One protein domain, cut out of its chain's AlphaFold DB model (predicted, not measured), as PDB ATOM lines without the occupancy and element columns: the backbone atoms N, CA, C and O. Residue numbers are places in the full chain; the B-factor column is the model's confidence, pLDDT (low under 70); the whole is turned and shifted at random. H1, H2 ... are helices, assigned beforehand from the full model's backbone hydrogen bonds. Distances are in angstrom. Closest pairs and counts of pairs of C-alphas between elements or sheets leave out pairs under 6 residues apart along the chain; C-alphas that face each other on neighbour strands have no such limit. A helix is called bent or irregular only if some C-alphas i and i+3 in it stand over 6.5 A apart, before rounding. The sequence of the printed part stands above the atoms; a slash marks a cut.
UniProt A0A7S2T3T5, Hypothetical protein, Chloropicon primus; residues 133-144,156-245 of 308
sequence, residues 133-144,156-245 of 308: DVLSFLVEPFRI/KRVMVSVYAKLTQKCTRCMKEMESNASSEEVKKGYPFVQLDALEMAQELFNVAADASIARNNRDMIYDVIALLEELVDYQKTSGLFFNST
ATOM      1  N   ASP A 133      15.272   0.512  20.784       88.56
ATOM      2  CA  ASP A 133      15.302  -0.317  19.576       88.56
ATOM      3  C   ASP A 133      16.699  -0.361  18.943       88.56
ATOM      4  O   ASP A 133      17.175  -1.434  18.568       88.56
ATOM      5  N   VAL A 134      17.397   0.778  18.914       92.88
ATOM      6  CA  VAL A 134      18.809   0.862  18.520       92.88
ATOM      7  C   VAL A 134      19.665   0.003  19.441       92.88
ATOM      8  O   VAL A 134      20.457  -0.802  18.961       92.88
ATOM      9  N   LEU A 135      19.516   0.130  20.762       93.12
ATOM     10  CA  LEU A 135      20.308  -0.643  21.717       93.12
ATOM     11  C   LEU A 135      20.055  -2.153  21.575       93.12
ATOM     12  O   LEU A 135      21.011  -2.929  21.595       93.12
ATOM     13  N   SER A 136      18.800  -2.563  21.378       92.62
ATOM     14  CA  SER A 136      18.439  -3.956  21.098       92.62
ATOM     15  C   SER A 136      19.121  -4.464  19.820       92.62
ATOM     16  O   SER A 136      19.790  -5.501  19.839       92.62
ATOM     17  N   PHE A 137      19.068  -3.679  18.738       95.56
ATOM     18  CA  PHE A 137      19.749  -3.992  17.480       95.56
ATOM     19  C   PHE A 137      21.275  -4.074  17.638       95.56
ATOM     20  O   PHE A 137      21.909  -4.998  17.125       95.56
ATOM     21  N   LEU A 138      21.883  -3.167  18.413       96.94
ATOM     22  CA  LEU A 138      23.323  -3.189  18.671       96.94
ATOM     23  C   LEU A 138      23.758  -4.453  19.443       96.94
ATOM     24  O   LEU A 138      24.852  -4.978  19.223       96.94
ATOM     25  N   VAL A 139      22.901  -4.965  20.330       96.69
ATOM     26  CA  VAL A 139      23.150  -6.182  21.121       96.69
ATOM     27  C   VAL A 139      22.863  -7.469  20.326       96.69
ATOM     28  O   VAL A 139      23.428  -8.524  20.638       96.69
ATOM     29  N   GLU A 140      22.052  -7.405  19.264       96.06
ATOM     30  CA  GLU A 140      21.590  -8.566  18.485       96.06
ATOM     31  C   GLU A 140      22.714  -9.518  18.024       96.06
ATOM     32  O   GLU A 140      22.566 -10.730  18.227       96.06
ATOM     33  N   PRO A 141      23.861  -9.062  17.478       97.75
ATOM     34  CA  PRO A 141      24.922  -9.978  17.060       97.75
ATOM     35  C   PRO A 141      25.455 -10.858  18.199       97.75
ATOM     36  O   PRO A 141      25.786 -12.024  17.987       97.75
ATOM     37  N   PHE A 142      25.489 -10.333  19.426       98.00
ATOM     38  CA  PHE A 142      25.914 -11.081  20.609       98.00
ATOM     39  C   PHE A 142      24.849 -12.079  21.069       98.00
ATOM     40  O   PHE A 142      25.194 -13.186  21.486       98.00
ATOM     41  N   ARG A 143      23.561 -11.738  20.922       96.62
ATOM     42  CA  ARG A 143      22.446 -12.678  21.120       96.62
ATOM     43  C   ARG A 143      22.546 -13.850  20.145       96.62
ATOM     44  O   ARG A 143      22.482 -15.002  20.564       96.62
ATOM     45  N   ILE A 144      22.755 -13.573  18.855       96.06
ATOM     46  CA  ILE A 144      22.941 -14.615  17.834       96.06
ATOM     47  C   ILE A 144      24.141 -15.493  18.199       96.06
ATOM     48  O   ILE A 144      24.046 -16.721  18.153       96.06
ATOM     49  N   LYS A 156      30.769 -17.341  27.594       96.50
ATOM     50  CA  LYS A 156      31.050 -16.700  28.886       96.50
ATOM     51  C   LYS A 156      31.510 -15.250  28.718       96.50
ATOM     52  O   LYS A 156      31.177 -14.401  29.542       96.50
ATOM     53  N   ARG A 157      32.280 -14.944  27.666       97.25
ATOM     54  CA  ARG A 157      32.694 -13.565  27.372       97.25
ATOM     55  C   ARG A 157      31.497 -12.687  27.026       97.25
ATOM     56  O   ARG A 157      31.444 -11.574  27.534       97.25
ATOM     57  N   VAL A 158      30.549 -13.181  26.230       97.81
ATOM     58  CA  VAL A 158      29.310 -12.459  25.907       97.81
ATOM     59  C   VAL A 158      28.497 -12.192  27.173       97.81
ATOM     60  O   VAL A 158      28.166 -11.041  27.444       97.81
ATOM     61  N   MET A 159      28.256 -13.214  27.996       97.12
ATOM     62  CA  MET A 159      27.538 -13.053  29.266       97.12
ATOM     63  C   MET A 159      28.188 -11.978  30.153       97.12
ATOM     64  O   MET A 159      27.510 -11.056  30.595       97.12
ATOM     65  N   VAL A 160      29.504 -12.048  30.382       97.81
ATOM     66  CA  VAL A 160      30.191 -11.139  31.317       97.81
ATOM     67  C   VAL A 160      30.409  -9.741  30.734       97.81
ATOM     68  O   VAL A 160      30.196  -8.743  31.416       97.81
ATOM     69  N   SER A 161      30.899  -9.643  29.496       98.00
ATOM     70  CA  SER A 161      31.345  -8.363  28.920       98.00
ATOM     71  C   SER A 161      30.250  -7.595  28.199       98.00
ATOM     72  O   SER A 161      30.398  -6.385  28.042       98.00
ATOM     73  N   VAL A 162      29.173  -8.270  27.791       97.88
ATOM     74  CA  VAL A 162      28.009  -7.626  27.177       97.88
ATOM     75  C   VAL A 162      26.899  -7.524  28.208       97.88
ATOM     76  O   VAL A 162      26.682  -6.443  28.736       97.88
ATOM     77  N   TYR A 163      26.255  -8.633  28.566       97.75
ATOM     78  CA  TYR A 163      25.019  -8.588  29.353       97.75
ATOM     79  C   TYR A 163      25.229  -8.132  30.798       97.75
ATOM     80  O   TYR A 163      24.630  -7.140  31.201       97.75
ATOM     81  N   ALA A 164      26.120  -8.771  31.563       97.56
ATOM     82  CA  ALA A 164      26.370  -8.388  32.956       97.56
ATOM     83  C   ALA A 164      26.905  -6.953  33.072       97.56
ATOM     84  O   ALA A 164      26.515  -6.197  33.957       97.56
ATOM     85  N   LYS A 165      27.789  -6.552  32.151       96.94
ATOM     86  CA  LYS A 165      28.327  -5.190  32.117       96.94
ATOM     87  C   LYS A 165      27.253  -4.164  31.738       96.94
ATOM     88  O   LYS A 165      27.199  -3.099  32.350       96.94
ATOM     89  N   LEU A 166      26.399  -4.474  30.761       95.12
ATOM     90  CA  LEU A 166      25.294  -3.612  30.340       95.12
ATOM     91  C   LEU A 166      24.282  -3.421  31.475       95.12
ATOM     92  O   LEU A 166      23.947  -2.281  31.794       95.12
ATOM     93  N   THR A 167      23.853  -4.502  32.139       95.00
ATOM     94  CA  THR A 167      22.917  -4.412  33.269       95.00
ATOM     95  C   THR A 167      23.531  -3.655  34.444       95.00
ATOM     96  O   THR A 167      22.892  -2.764  35.000       95.00
ATOM     97  N   GLN A 168      24.806  -3.906  34.766       94.25
ATOM     98  CA  GLN A 168      25.531  -3.169  35.802       94.25
ATOM     99  C   GLN A 168      25.584  -1.661  35.511       94.25
ATOM    100  O   GLN A 168      25.318  -0.853  36.407       94.25
ATOM    101  N   LYS A 169      25.921  -1.266  34.277       92.06
ATOM    102  CA  LYS A 169      25.987   0.148  33.874       92.06
ATOM    103  C   LYS A 169      24.606   0.801  33.847       92.06
ATOM    104  O   LYS A 169      24.475   1.934  34.299       92.06
ATOM    105  N   CYS A 170      23.578   0.084  33.400       90.69
ATOM    106  CA  CYS A 170      22.190   0.540  33.432       90.69
ATOM    107  C   CYS A 170      21.722   0.816  34.874       90.69
ATOM    108  O   CYS A 170      21.290   1.927  35.188       90.69
ATOM    109  N   THR A 171      21.924  -0.137  35.791       91.25
ATOM    110  CA  THR A 171      21.624   0.031  37.223       91.25
ATOM    111  C   THR A 171      22.405   1.192  37.837       91.25
ATOM    112  O   THR A 171      21.858   1.961  38.627       91.25
ATOM    113  N   ARG A 172      23.685   1.350  37.477       90.19
ATOM    114  CA  ARG A 172      24.504   2.484  37.925       90.19
ATOM    115  C   ARG A 172      23.920   3.819  37.457       90.19
ATOM    116  O   ARG A 172      23.762   4.706  38.289       90.19
ATOM    117  N   CYS A 173      23.563   3.939  36.176       86.19
ATOM    118  CA  CYS A 173      22.936   5.141  35.619       86.19
ATOM    119  C   CYS A 173      21.664   5.507  36.392       86.19
ATOM    120  O   CYS A 173      21.502   6.649  36.812       86.19
ATOM    121  N   MET A 174      20.799   4.527  36.664       85.31
ATOM    122  CA  MET A 174      19.566   4.760  37.421       85.31
ATOM    123  C   MET A 174      19.826   5.218  38.864       85.31
ATOM    124  O   MET A 174      19.200   6.170  39.320       85.31
ATOM    125  N   LYS A 175      20.778   4.600  39.575       87.62
ATOM    126  CA  LYS A 175      21.165   5.029  40.934       87.62
ATOM    127  C   LYS A 175      21.693   6.460  40.950       87.62
ATOM    128  O   LYS A 175      21.351   7.246  41.831       87.62
ATOM    129  N   GLU A 176      22.525   6.802  39.972       84.94
ATOM    130  CA  GLU A 176      23.056   8.153  39.827       84.94
ATOM    131  C   GLU A 176      21.926   9.156  39.539       84.94
ATOM    132  O   GLU A 176      21.889  10.197  40.192       84.94
ATOM    133  N   MET A 177      20.964   8.828  38.664       78.69
ATOM    134  CA  MET A 177      19.773   9.656  38.408       78.69
ATOM    135  C   MET A 177      18.938   9.893  39.671       78.69
ATOM    136  O   MET A 177      18.548  11.026  39.944       78.69
ATOM    137  N   GLU A 178      18.682   8.847  40.459       80.81
ATOM    138  CA  GLU A 178      17.949   8.955  41.726       80.81
ATOM    139  C   GLU A 178      18.681   9.853  42.732       80.81
ATOM    140  O   GLU A 178      18.054  10.680  43.392       80.81
ATOM    141  N   SER A 179      20.010   9.725  42.824       80.94
ATOM    142  CA  SER A 179      20.835  10.525  43.740       80.94
ATOM    143  C   SER A 179      21.002  11.983  43.302       80.94
ATOM    144  O   SER A 179      21.057  12.876  44.143       80.94
ATOM    145  N   ASN A 180      21.057  12.240  41.992       72.88
ATOM    146  CA  ASN A 180      21.216  13.582  41.437       72.88
ATOM    147  C   ASN A 180      19.880  14.331  41.339       72.88
ATOM    148  O   ASN A 180      19.895  15.535  41.112       72.88
ATOM    149  N   ALA A 181      18.732  13.675  41.559       64.25
ATOM    150  CA  ALA A 181      17.422  14.333  41.572       64.25
ATOM    151  C   ALA A 181      17.306  15.467  42.617       64.25
ATOM    152  O   ALA A 181      16.366  16.258  42.554       64.25
ATOM    153  N   SER A 182      18.239  15.551  43.575       61.66
ATOM    154  CA  SER A 182      18.337  16.635  44.561       61.66
ATOM    155  C   SER A 182      19.376  17.720  44.241       61.66
ATOM    156  O   SER A 182      19.509  18.648  45.035       61.66
ATOM    157  N   SER A 183      20.111  17.622  43.131       60.47
ATOM    158  CA  SER A 183      21.183  18.558  42.753       60.47
ATOM    159  C   SER A 183      20.813  19.328  41.478       60.47
ATOM    160  O   SER A 183      20.334  18.733  40.519       60.47
ATOM    161  N   GLU A 184      21.061  20.642  41.435       53.84
ATOM    162  CA  GLU A 184      20.796  21.496  40.254       53.84
ATOM    163  C   GLU A 184      21.799  21.281  39.096       53.84
ATOM    164  O   GLU A 184      21.610  21.805  37.999       53.84
ATOM    165  N   GLU A 185      22.855  20.488  39.305       49.22
ATOM    166  CA  GLU A 185      23.822  20.137  38.263       49.22
ATOM    167  C   GLU A 185      23.276  19.034  37.340       49.22
ATOM    168  O   GLU A 185      23.180  17.863  37.718       49.22
ATOM    169  N   VAL A 186      22.969  19.399  36.092       45.09
ATOM    170  CA  VAL A 186      22.630  18.458  35.014       45.09
ATOM    171  C   VAL A 186      23.883  17.659  34.638       45.09
ATOM    172  O   VAL A 186      24.679  18.077  33.798       45.09
ATOM    173  N   LYS A 187      24.095  16.502  35.273       52.06
ATOM    174  CA  LYS A 187      25.111  15.546  34.811       52.06
ATOM    175  C   LYS A 187      24.633  14.903  33.506       52.06
ATOM    176  O   LYS A 187      23.569  14.290  33.474       52.06
ATOM    177  N   LYS A 188      25.418  15.080  32.437       57.62
ATOM    178  CA  LYS A 188      25.186  14.491  31.108       57.62
ATOM    179  C   LYS A 188      25.329  12.964  31.113       57.62
ATOM    180  O   LYS A 188      26.161  12.430  31.845       57.62
ATOM    181  N   GLY A 189      24.582  12.320  30.212       62.62
ATOM    182  CA  GLY A 189      24.848  10.980  29.676       62.62
ATOM    183  C   GLY A 189      24.419   9.800  30.552       62.62
ATOM    184  O   GLY A 189      25.212   9.277  31.330       62.62
ATOM    185  N   TYR A 190      23.200   9.295  30.344       74.56
ATOM    186  CA  TYR A 190      22.732   8.024  30.912       74.56
ATOM    187  C   TYR A 190      22.396   7.034  29.783       74.56
ATOM    188  O   TYR A 190      21.228   6.703  29.579       74.56
ATOM    189  N   PRO A 191      23.392   6.546  29.020       78.06
ATOM    190  CA  PRO A 191      23.176   5.906  27.718       78.06
ATOM    191  C   PRO A 191      22.220   4.720  27.715       78.06
ATOM    192  O   PRO A 191      21.512   4.499  26.738       78.06
ATOM    193  N   PHE A 192      22.218   3.949  28.801       86.94
ATOM    194  CA  PHE A 192      21.562   2.645  28.856       86.94
ATOM    195  C   PHE A 192      20.222   2.659  29.586       86.94
ATOM    196  O   PHE A 192      19.616   1.604  29.734       86.94
ATOM    197  N   VAL A 193      19.746   3.811  30.073       81.81
ATOM    198  CA  VAL A 193      18.514   3.848  30.888       81.81
ATOM    199  C   VAL A 193      17.273   3.459  30.102       81.81
ATOM    200  O   VAL A 193      16.316   2.987  30.701       81.81
ATOM    201  N   GLN A 194      17.310   3.598  28.776       83.06
ATOM    202  CA  GLN A 194      16.219   3.217  27.883       83.06
ATOM    203  C   GLN A 194      16.183   1.714  27.565       83.06
ATOM    204  O   GLN A 194      15.306   1.293  26.822       83.06
ATOM    205  N   LEU A 195      17.106   0.903  28.101       88.50
ATOM    206  CA  LEU A 195      17.146  -0.540  27.857       88.50
ATOM    207  C   LEU A 195      15.833  -1.217  28.286       88.50
ATOM    208  O   LEU A 195      15.529  -1.289  29.482       88.50
ATOM    209  N   ASP A 196      15.107  -1.786  27.323       90.38
ATOM    210  CA  ASP A 196      13.967  -2.666  27.589       90.38
ATOM    211  C   ASP A 196      14.463  -4.074  27.963       90.38
ATOM    212  O   ASP A 196      14.565  -4.996  27.151       90.38
ATOM    213  N   ALA A 197      14.851  -4.222  29.231       92.62
ATOM    214  CA  ALA A 197      15.368  -5.480  29.760       92.62
ATOM    215  C   ALA A 197      14.301  -6.588  29.773       92.62
ATOM    216  O   ALA A 197      14.644  -7.768  29.688       92.62
ATOM    217  N   LEU A 198      13.017  -6.215  29.854       93.00
ATOM    218  CA  LEU A 198      11.907  -7.161  29.849       93.00
ATOM    219  C   LEU A 198      11.730  -7.776  28.462       93.00
ATOM    220  O   LEU A 198      11.668  -9.001  28.355       93.00
ATOM    221  N   GLU A 199      11.677  -6.947  27.420       92.44
ATOM    222  CA  GLU A 199      11.586  -7.413  26.035       92.44
ATOM    223  C   GLU A 199      12.787  -8.302  25.686       92.44
ATOM    224  O   GLU A 199      12.611  -9.433  25.230       92.44
ATOM    225  N   MET A 200      14.007  -7.873  26.032       94.19
ATOM    226  CA  MET A 200      15.222  -8.652  25.777       94.19
ATOM    227  C   MET A 200      15.225 -10.015  26.495       94.19
ATOM    228  O   MET A 200      15.644 -11.024  25.918       94.19
ATOM    229  N   ALA A 201      14.745 -10.075  27.743       95.69
ATOM    230  CA  ALA A 201      14.617 -11.330  28.484       95.69
ATOM    231  C   ALA A 201      13.577 -12.263  27.845       95.69
ATOM    232  O   ALA A 201      13.822 -13.464  27.715       95.69
ATOM    233  N   GLN A 202      12.441 -11.720  27.401       94.94
ATOM    234  CA  GLN A 202      11.390 -12.486  26.726       94.94
ATOM    235  C   GLN A 202      11.862 -13.049  25.383       94.94
ATOM    236  O   GLN A 202      11.606 -14.215  25.082       94.94
ATOM    237  N   GLU A 203      12.590 -12.262  24.589       93.50
ATOM    238  CA  GLU A 203      13.191 -12.736  23.341       93.50
ATOM    239  C   GLU A 203      14.155 -13.901  23.583       93.50
ATOM    240  O   GLU A 203      14.071 -14.932  22.912       93.50
ATOM    241  N   LEU A 204      15.047 -13.770  24.569       95.69
ATOM    242  CA  LEU A 204      15.981 -14.830  24.942       95.69
ATOM    243  C   LEU A 204      15.263 -16.084  25.448       95.69
ATOM    244  O   LEU A 204      15.654 -17.191  25.081       95.69
ATOM    245  N   PHE A 205      14.202 -15.924  26.240       95.81
ATOM    246  CA  PHE A 205      13.387 -17.038  26.721       95.81
ATOM    247  C   PHE A 205      12.735 -17.797  25.560       95.81
ATOM    248  O   PHE A 205      12.821 -19.024  25.493       95.81
ATOM    249  N   ASN A 206      12.148 -17.069  24.606       94.38
ATOM    250  CA  ASN A 206      11.537 -17.660  23.416       94.38
ATOM    251  C   ASN A 206      12.561 -18.433  22.577       94.38
ATOM    252  O   ASN A 206      12.258 -19.517  22.085       94.38
ATOM    253  N   VAL A 207      13.785 -17.913  22.450       92.75
ATOM    254  CA  VAL A 207      14.865 -18.620  21.749       92.75
ATOM    255  C   VAL A 207      15.320 -19.857  22.528       92.75
ATOM    256  O   VAL A 207      15.485 -20.918  21.935       92.75
ATOM    257  N   ALA A 208      15.485 -19.768  23.850       92.94
ATOM    258  CA  ALA A 208      15.897 -20.901  24.684       92.94
ATOM    259  C   ALA A 208      14.864 -22.040  24.732       92.94
ATOM    260  O   ALA A 208      15.234 -23.188  25.001       92.94
ATOM    261  N   ALA A 209      13.589 -21.733  24.471       92.56
ATOM    262  CA  ALA A 209      12.515 -22.714  24.357       92.56
ATOM    263  C   ALA A 209      12.625 -23.584  23.089       92.56
ATOM    264  O   ALA A 209      12.025 -24.660  23.037       92.56
ATOM    265  N   ASP A 210      13.401 -23.162  22.086       92.56
ATOM    266  CA  ASP A 210      13.637 -23.952  20.882       92.56
ATOM    267  C   ASP A 210      14.529 -25.173  21.190       92.56
ATOM    268  O   ASP A 210      15.613 -25.091  21.784       92.56
ATOM    269  N   ALA A 211      14.064 -26.354  20.774       90.75
ATOM    270  CA  ALA A 211      14.753 -27.617  21.011       90.75
ATOM    271  C   ALA A 211      16.119 -27.704  20.303       90.75
ATOM    272  O   ALA A 211      16.985 -28.449  20.772       90.75
ATOM    273  N   SER A 212      16.319 -26.940  19.221       93.00
ATOM    274  CA  SER A 212      17.556 -26.890  18.431       93.00
ATOM    275  C   SER A 212      18.728 -26.228  19.161       93.00
ATOM    276  O   SER A 212      19.881 -26.497  18.822       93.00
ATOM    277  N   ILE A 213      18.468 -25.417  20.195       94.81
ATOM    278  CA  ILE A 213      19.531 -24.754  20.953       94.81
ATOM    279  C   ILE A 213      20.313 -25.781  21.775       94.81
ATOM    280  O   ILE A 213      19.760 -26.560  22.560       94.81
ATOM    281  N   ALA A 214      21.639 -25.758  21.626       93.69
ATOM    282  CA  ALA A 214      22.531 -26.638  22.365       93.69
ATOM    283  C   ALA A 214      22.386 -26.438  23.883       93.69
ATOM    284  O   ALA A 214      22.208 -25.323  24.371       93.69
ATOM    285  N   ARG A 215      22.514 -27.520  24.662       92.75
ATOM    286  CA  ARG A 215      22.323 -27.481  26.125       92.75
ATOM    287  C   ARG A 215      23.191 -26.424  26.819       92.75
ATOM    288  O   ARG A 215      22.658 -25.632  27.579       92.75
ATOM    289  N   ASN A 216      24.490 -26.378  26.513       91.62
ATOM    290  CA  ASN A 216      25.405 -25.395  27.110       91.62
ATOM    291  C   ASN A 216      24.988 -23.948  26.793       91.62
ATOM    292  O   ASN A 216      25.199 -23.052  27.605       91.62
ATOM    293  N   ASN A 217      24.423 -23.725  25.606       95.44
ATOM    294  CA  ASN A 217      23.954 -22.419  25.167       95.44
ATOM    295  C   ASN A 217      22.669 -22.053  25.907       95.44
ATOM    296  O   ASN A 217      22.573 -20.937  26.396       95.44
ATOM    297  N   ARG A 218      21.732 -23.001  26.075       95.88
ATOM    298  CA  ARG A 218      20.532 -22.803  26.905       95.88
ATOM    299  C   ARG A 218      20.892 -22.413  28.333       95.88
ATOM    300  O   ARG A 218      20.347 -21.434  28.823       95.88
ATOM    301  N   ASP A 219      21.830 -23.124  28.959       94.31
ATOM    302  CA  ASP A 219      22.276 -22.816  30.324       94.31
ATOM    303  C   ASP A 219      22.807 -21.366  30.408       94.31
ATOM    304  O   ASP A 219      22.368 -20.591  31.251       94.31
ATOM    305  N   MET A 220      23.658 -20.954  29.457       95.44
ATOM    306  CA  MET A 220      24.173 -19.579  29.386       95.44
ATOM    307  C   MET A 220      23.076 -18.539  29.102       95.44
ATOM    308  O   MET A 220      23.129 -17.429  29.623       95.44
ATOM    309  N   ILE A 221      22.091 -18.870  28.262       97.06
ATOM    310  CA  ILE A 221      20.961 -17.983  27.970       97.06
ATOM    311  C   ILE A 221      20.122 -17.772  29.233       97.06
ATOM    312  O   ILE A 221      19.765 -16.634  29.518       97.06
ATOM    313  N   TYR A 222      19.858 -18.818  30.019       97.31
ATOM    314  CA  TYR A 222      19.143 -18.676  31.291       97.31
ATOM    315  C   TYR A 222      19.918 -17.839  32.312       97.31
ATOM    316  O   TYR A 222      19.309 -17.015  32.989       97.31
ATOM    317  N   ASP A 223      21.247 -17.965  32.370       97.06
ATOM    318  CA  ASP A 223      22.072 -17.076  33.198       97.06
ATOM    319  C   ASP A 223      21.929 -15.602  32.765       97.06
ATOM    320  O   ASP A 223      21.849 -14.703  33.602       97.06
ATOM    321  N   VAL A 224      21.869 -15.338  31.455       97.88
ATOM    322  CA  VAL A 224      21.641 -13.985  30.921       97.88
ATOM    323  C   VAL A 224      20.226 -13.486  31.224       97.88
ATOM    324  O   VAL A 224      20.068 -12.326  31.602       97.88
ATOM    325  N   ILE A 225      19.208 -14.341  31.095       97.81
ATOM    326  CA  ILE A 225      17.824 -14.009  31.459       97.81
ATOM    327  C   ILE A 225      17.759 -13.606  32.933       97.81
ATOM    328  O   ILE A 225      17.192 -12.563  33.234       97.81
ATOM    329  N   ALA A 226      18.412 -14.346  33.833       97.88
ATOM    330  CA  ALA A 226      18.439 -14.012  35.256       97.88
ATOM    331  C   ALA A 226      19.045 -12.618  35.529       97.88
ATOM    332  O   ALA A 226      18.501 -11.855  36.327       97.88
ATOM    333  N   LEU A 227      20.127 -12.246  34.828       97.44
ATOM    334  CA  LEU A 227      20.719 -10.900  34.922       97.44
ATOM    335  C   LEU A 227      19.753  -9.799  34.452       97.44
ATOM    336  O   LEU A 227      19.732  -8.707  35.021       97.44
ATOM    337  N   LEU A 228      18.982 -10.065  33.395       96.69
ATOM    338  CA  LEU A 228      17.990  -9.126  32.870       96.69
ATOM    339  C   LEU A 228      16.767  -9.028  33.789       96.69
ATOM    340  O   LEU A 228      16.288  -7.926  34.027       96.69
ATOM    341  N   GLU A 229      16.294 -10.138  34.353       95.88
ATOM    342  CA  GLU A 229      15.181 -10.159  35.309       95.88
ATOM    343  C   GLU A 229      15.510  -9.382  36.591       95.88
ATOM    344  O   GLU A 229      14.677  -8.607  37.066       95.88
ATOM    345  N   GLU A 230      16.743  -9.494  37.102       95.50
ATOM    346  CA  GLU A 230      17.217  -8.676  38.228       95.50
ATOM    347  C   GLU A 230      17.152  -7.173  37.897       95.50
ATOM    348  O   GLU A 230      16.680  -6.365  38.703       95.50
ATOM    349  N   LEU A 231      17.567  -6.791  36.683       93.75
ATOM    350  CA  LEU A 231      17.460  -5.411  36.209       93.75
ATOM    351  C   LEU A 231      15.998  -4.965  36.063       93.75
ATOM    352  O   LEU A 231      15.661  -3.847  36.453       93.75
ATOM    353  N   VAL A 232      15.124  -5.823  35.534       93.25
ATOM    354  CA  VAL A 232      13.687  -5.550  35.385       93.25
ATOM    355  C   VAL A 232      13.048  -5.272  36.744       93.25
ATOM    356  O   VAL A 232      12.255  -4.335  36.882       93.25
ATOM    357  N   ASP A 233      13.380  -6.058  37.764       92.12
ATOM    358  CA  ASP A 233      12.864  -5.837  39.111       92.12
ATOM    359  C   ASP A 233      13.359  -4.512  39.695       92.12
ATOM    360  O   ASP A 233      12.562  -3.765  40.272       92.12
ATOM    361  N   TYR A 234      14.618  -4.145  39.439       89.88
ATOM    362  CA  TYR A 234      15.125  -2.817  39.779       89.88
ATOM    363  C   TYR A 234      14.340  -1.703  39.058       89.88
ATOM    364  O   TYR A 234      13.803  -0.813  39.723       89.88
ATOM    365  N   GLN A 235      14.157  -1.793  37.734       87.94
ATOM    366  CA  GLN A 235      13.401  -0.820  36.925       87.94
ATOM    367  C   GLN A 235      11.968  -0.608  37.444       87.94
ATOM    368  O   GLN A 235      11.493   0.530  37.539       87.94
ATOM    369  N   LYS A 236      11.282  -1.689  37.847       86.75
ATOM    370  CA  LYS A 236       9.943  -1.614  38.464       86.75
ATOM    371  C   LYS A 236       9.965  -0.833  39.777       86.75
ATOM    372  O   LYS A 236       9.054  -0.041  40.027       86.75
ATOM    373  N   THR A 237      10.969  -1.058  40.627       84.81
ATOM    374  CA  THR A 237      11.071  -0.390  41.936       84.81
ATOM    375  C   THR A 237      11.460   1.084  41.830       84.81
ATOM    376  O   THR A 237      10.892   1.903  42.553       84.81
ATOM    377  N   SER A 238      12.332   1.436  40.882       77.25
ATOM    378  CA  SER A 238      12.750   2.814  40.594       77.25
ATOM    379  C   SER A 238      11.660   3.660  39.925       77.25
ATOM    380  O   SER A 238      11.755   4.885  39.876       77.25
ATOM    381  N   GLY A 239      10.593   3.036  39.408       63.12
ATOM    382  CA  GLY A 239       9.485   3.734  38.747       63.12
ATOM    383  C   GLY A 239       9.821   4.289  37.355       63.12
ATOM    384  O   GLY A 239       8.998   4.998  36.775       63.12
ATOM    385  N   LEU A 240      10.994   3.948  36.818       59.06
ATOM    386  CA  LEU A 240      11.441   4.221  35.452       59.06
ATOM    387  C   LEU A 240      11.114   3.001  34.585       59.06
ATOM    388  O   LEU A 240      11.983   2.204  34.245       59.06
ATOM    389  N   PHE A 241       9.826   2.810  34.303       52.56
ATOM    390  CA  PHE A 241       9.358   1.695  33.484       52.56
ATOM    391  C   PHE A 241       9.141   2.167  32.046       52.56
ATOM    392  O   PHE A 241       8.162   2.860  31.753       52.56
ATOM    393  N   PHE A 242      10.058   1.804  31.152       54.97
ATOM    394  CA  PHE A 242       9.933   2.046  29.719       54.97
ATOM    395  C   PHE A 242       9.137   0.893  29.113       54.97
ATOM    396  O   PHE A 242       9.687  -0.116  28.710       54.97
ATOM    397  N   ASN A 243       7.810   1.005  29.134       44.94
ATOM    398  CA  ASN A 243       6.951  -0.004  28.526       44.94
ATOM    399  C   ASN A 243       6.820   0.241  27.020       44.94
ATOM    400  O   ASN A 243       6.039   1.101  26.589       44.94
ATOM    401  N   SER A 244       7.452  -0.602  26.210       39.78
ATOM    402  CA  SER A 244       7.046  -0.809  24.821       39.78
ATOM    403  C   SER A 244       5.832  -1.739  24.725       39.78
ATOM    404  O   SER A 244       5.845  -2.731  24.023       39.78
ATOM    405  N   THR A 245       4.710  -1.336  25.336       30.94
ATOM    406  CA  THR A 245       3.381  -1.984  25.213       30.94
ATOM    407  C   THR A 245       3.281  -3.384  25.854       30.94
ATOM    408  O   THR A 245       4.145  -4.231  25.675       30.94
TER     409      THR A 245
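This is residues 133 to 144 and 156 to 245 of the 308 residues of the protein "Hypothetical protein" of Chloropicon primus (UniProt A0A7S2T3T5). Two long helices, H2 and H4, lie side by side and run the same way; the short H3 folds back on H4 as a hairpin, and the short H1, loosely attached, fills the fourth corner of an elongated four-helix bundle. Residues 179 to 185, the last two residues of H2 and the start of the long link to H3, stick out at one end. The printed part has 102 residues with four named helices, H1, H2, H3 and H4 along the chain, and no named strand: its class is all helix. It is only just compact, close to loose, with a radius of gyration of the C-alphas of 14.8 A, and spans 53 by 28 by 22 A.

H2, residues 156 to 180, is the longest helix by residues, and it touches H4, residues 215 to 238, at a shallow tilt of 2 degrees, the same way. Their closest C-alphas, those of Met 159 and Val 224, are 6.2 A apart. H3, residues 197 to 208, and H4 form a helical hairpin: they touch at a shallow tilt of 20 degrees, opposite ways, and their closest C-alphas, those of Ala 201 and Ile 225, are 5.1 A apart. H2 and H3 are only just apart, at 8.4 A. H1, residues 133 to 144, only just touches H2, with 3 pairs of C-alphas within 8 A, and does so with residues 139 to 142 alone, at a shallow tilt of 25 degrees, opposite ways. The closest C-alphas of these two, those of Phe 142 and Val 158, are 6.4 A apart. H1 and H3 are close but not clearly touching, the same way at a shallow tilt of 28 degrees, with the C-alphas of Ser 136 and Met 200 closest at 7.4 A. H1 and H4 are apart. Every O i to N i+4 pair is within hydrogen-bond range in H3 and H4, against 6 of 8 in H1 and 19 of 21 in H2.

H2 measures 34.2 A from first to last C-alpha, beginning at C-alpha 156 (31.050, -16.700, 28.886); it is neither bent nor irregular, but only just: C-alphas 161 and 164 are 6.4 A apart. H4 measures 34.9 A and ends at C-alpha 238 (12.750, 2.814, 40.594). H3 measures 16.2 A. H1 measures 16.3 A from C-alpha 133 (15.302, -0.317, 19.576) and is irregular, with C-alphas 138 and 141 at 7.2 A.

The two C-alphas farthest apart, those of Glu 184 and Ser 212, are 53.2 A apart. Residues 145 to 155 are not printed, and C-alphas 144 and 156 are 13.9 A apart across this cut. The link from H2 to H3, residues 181 to 196, is long; that from H3 to H4 is short. The mean pLDDT of the printed part is 86.1, with residues 181 to 189 and 239 to 245 under 70.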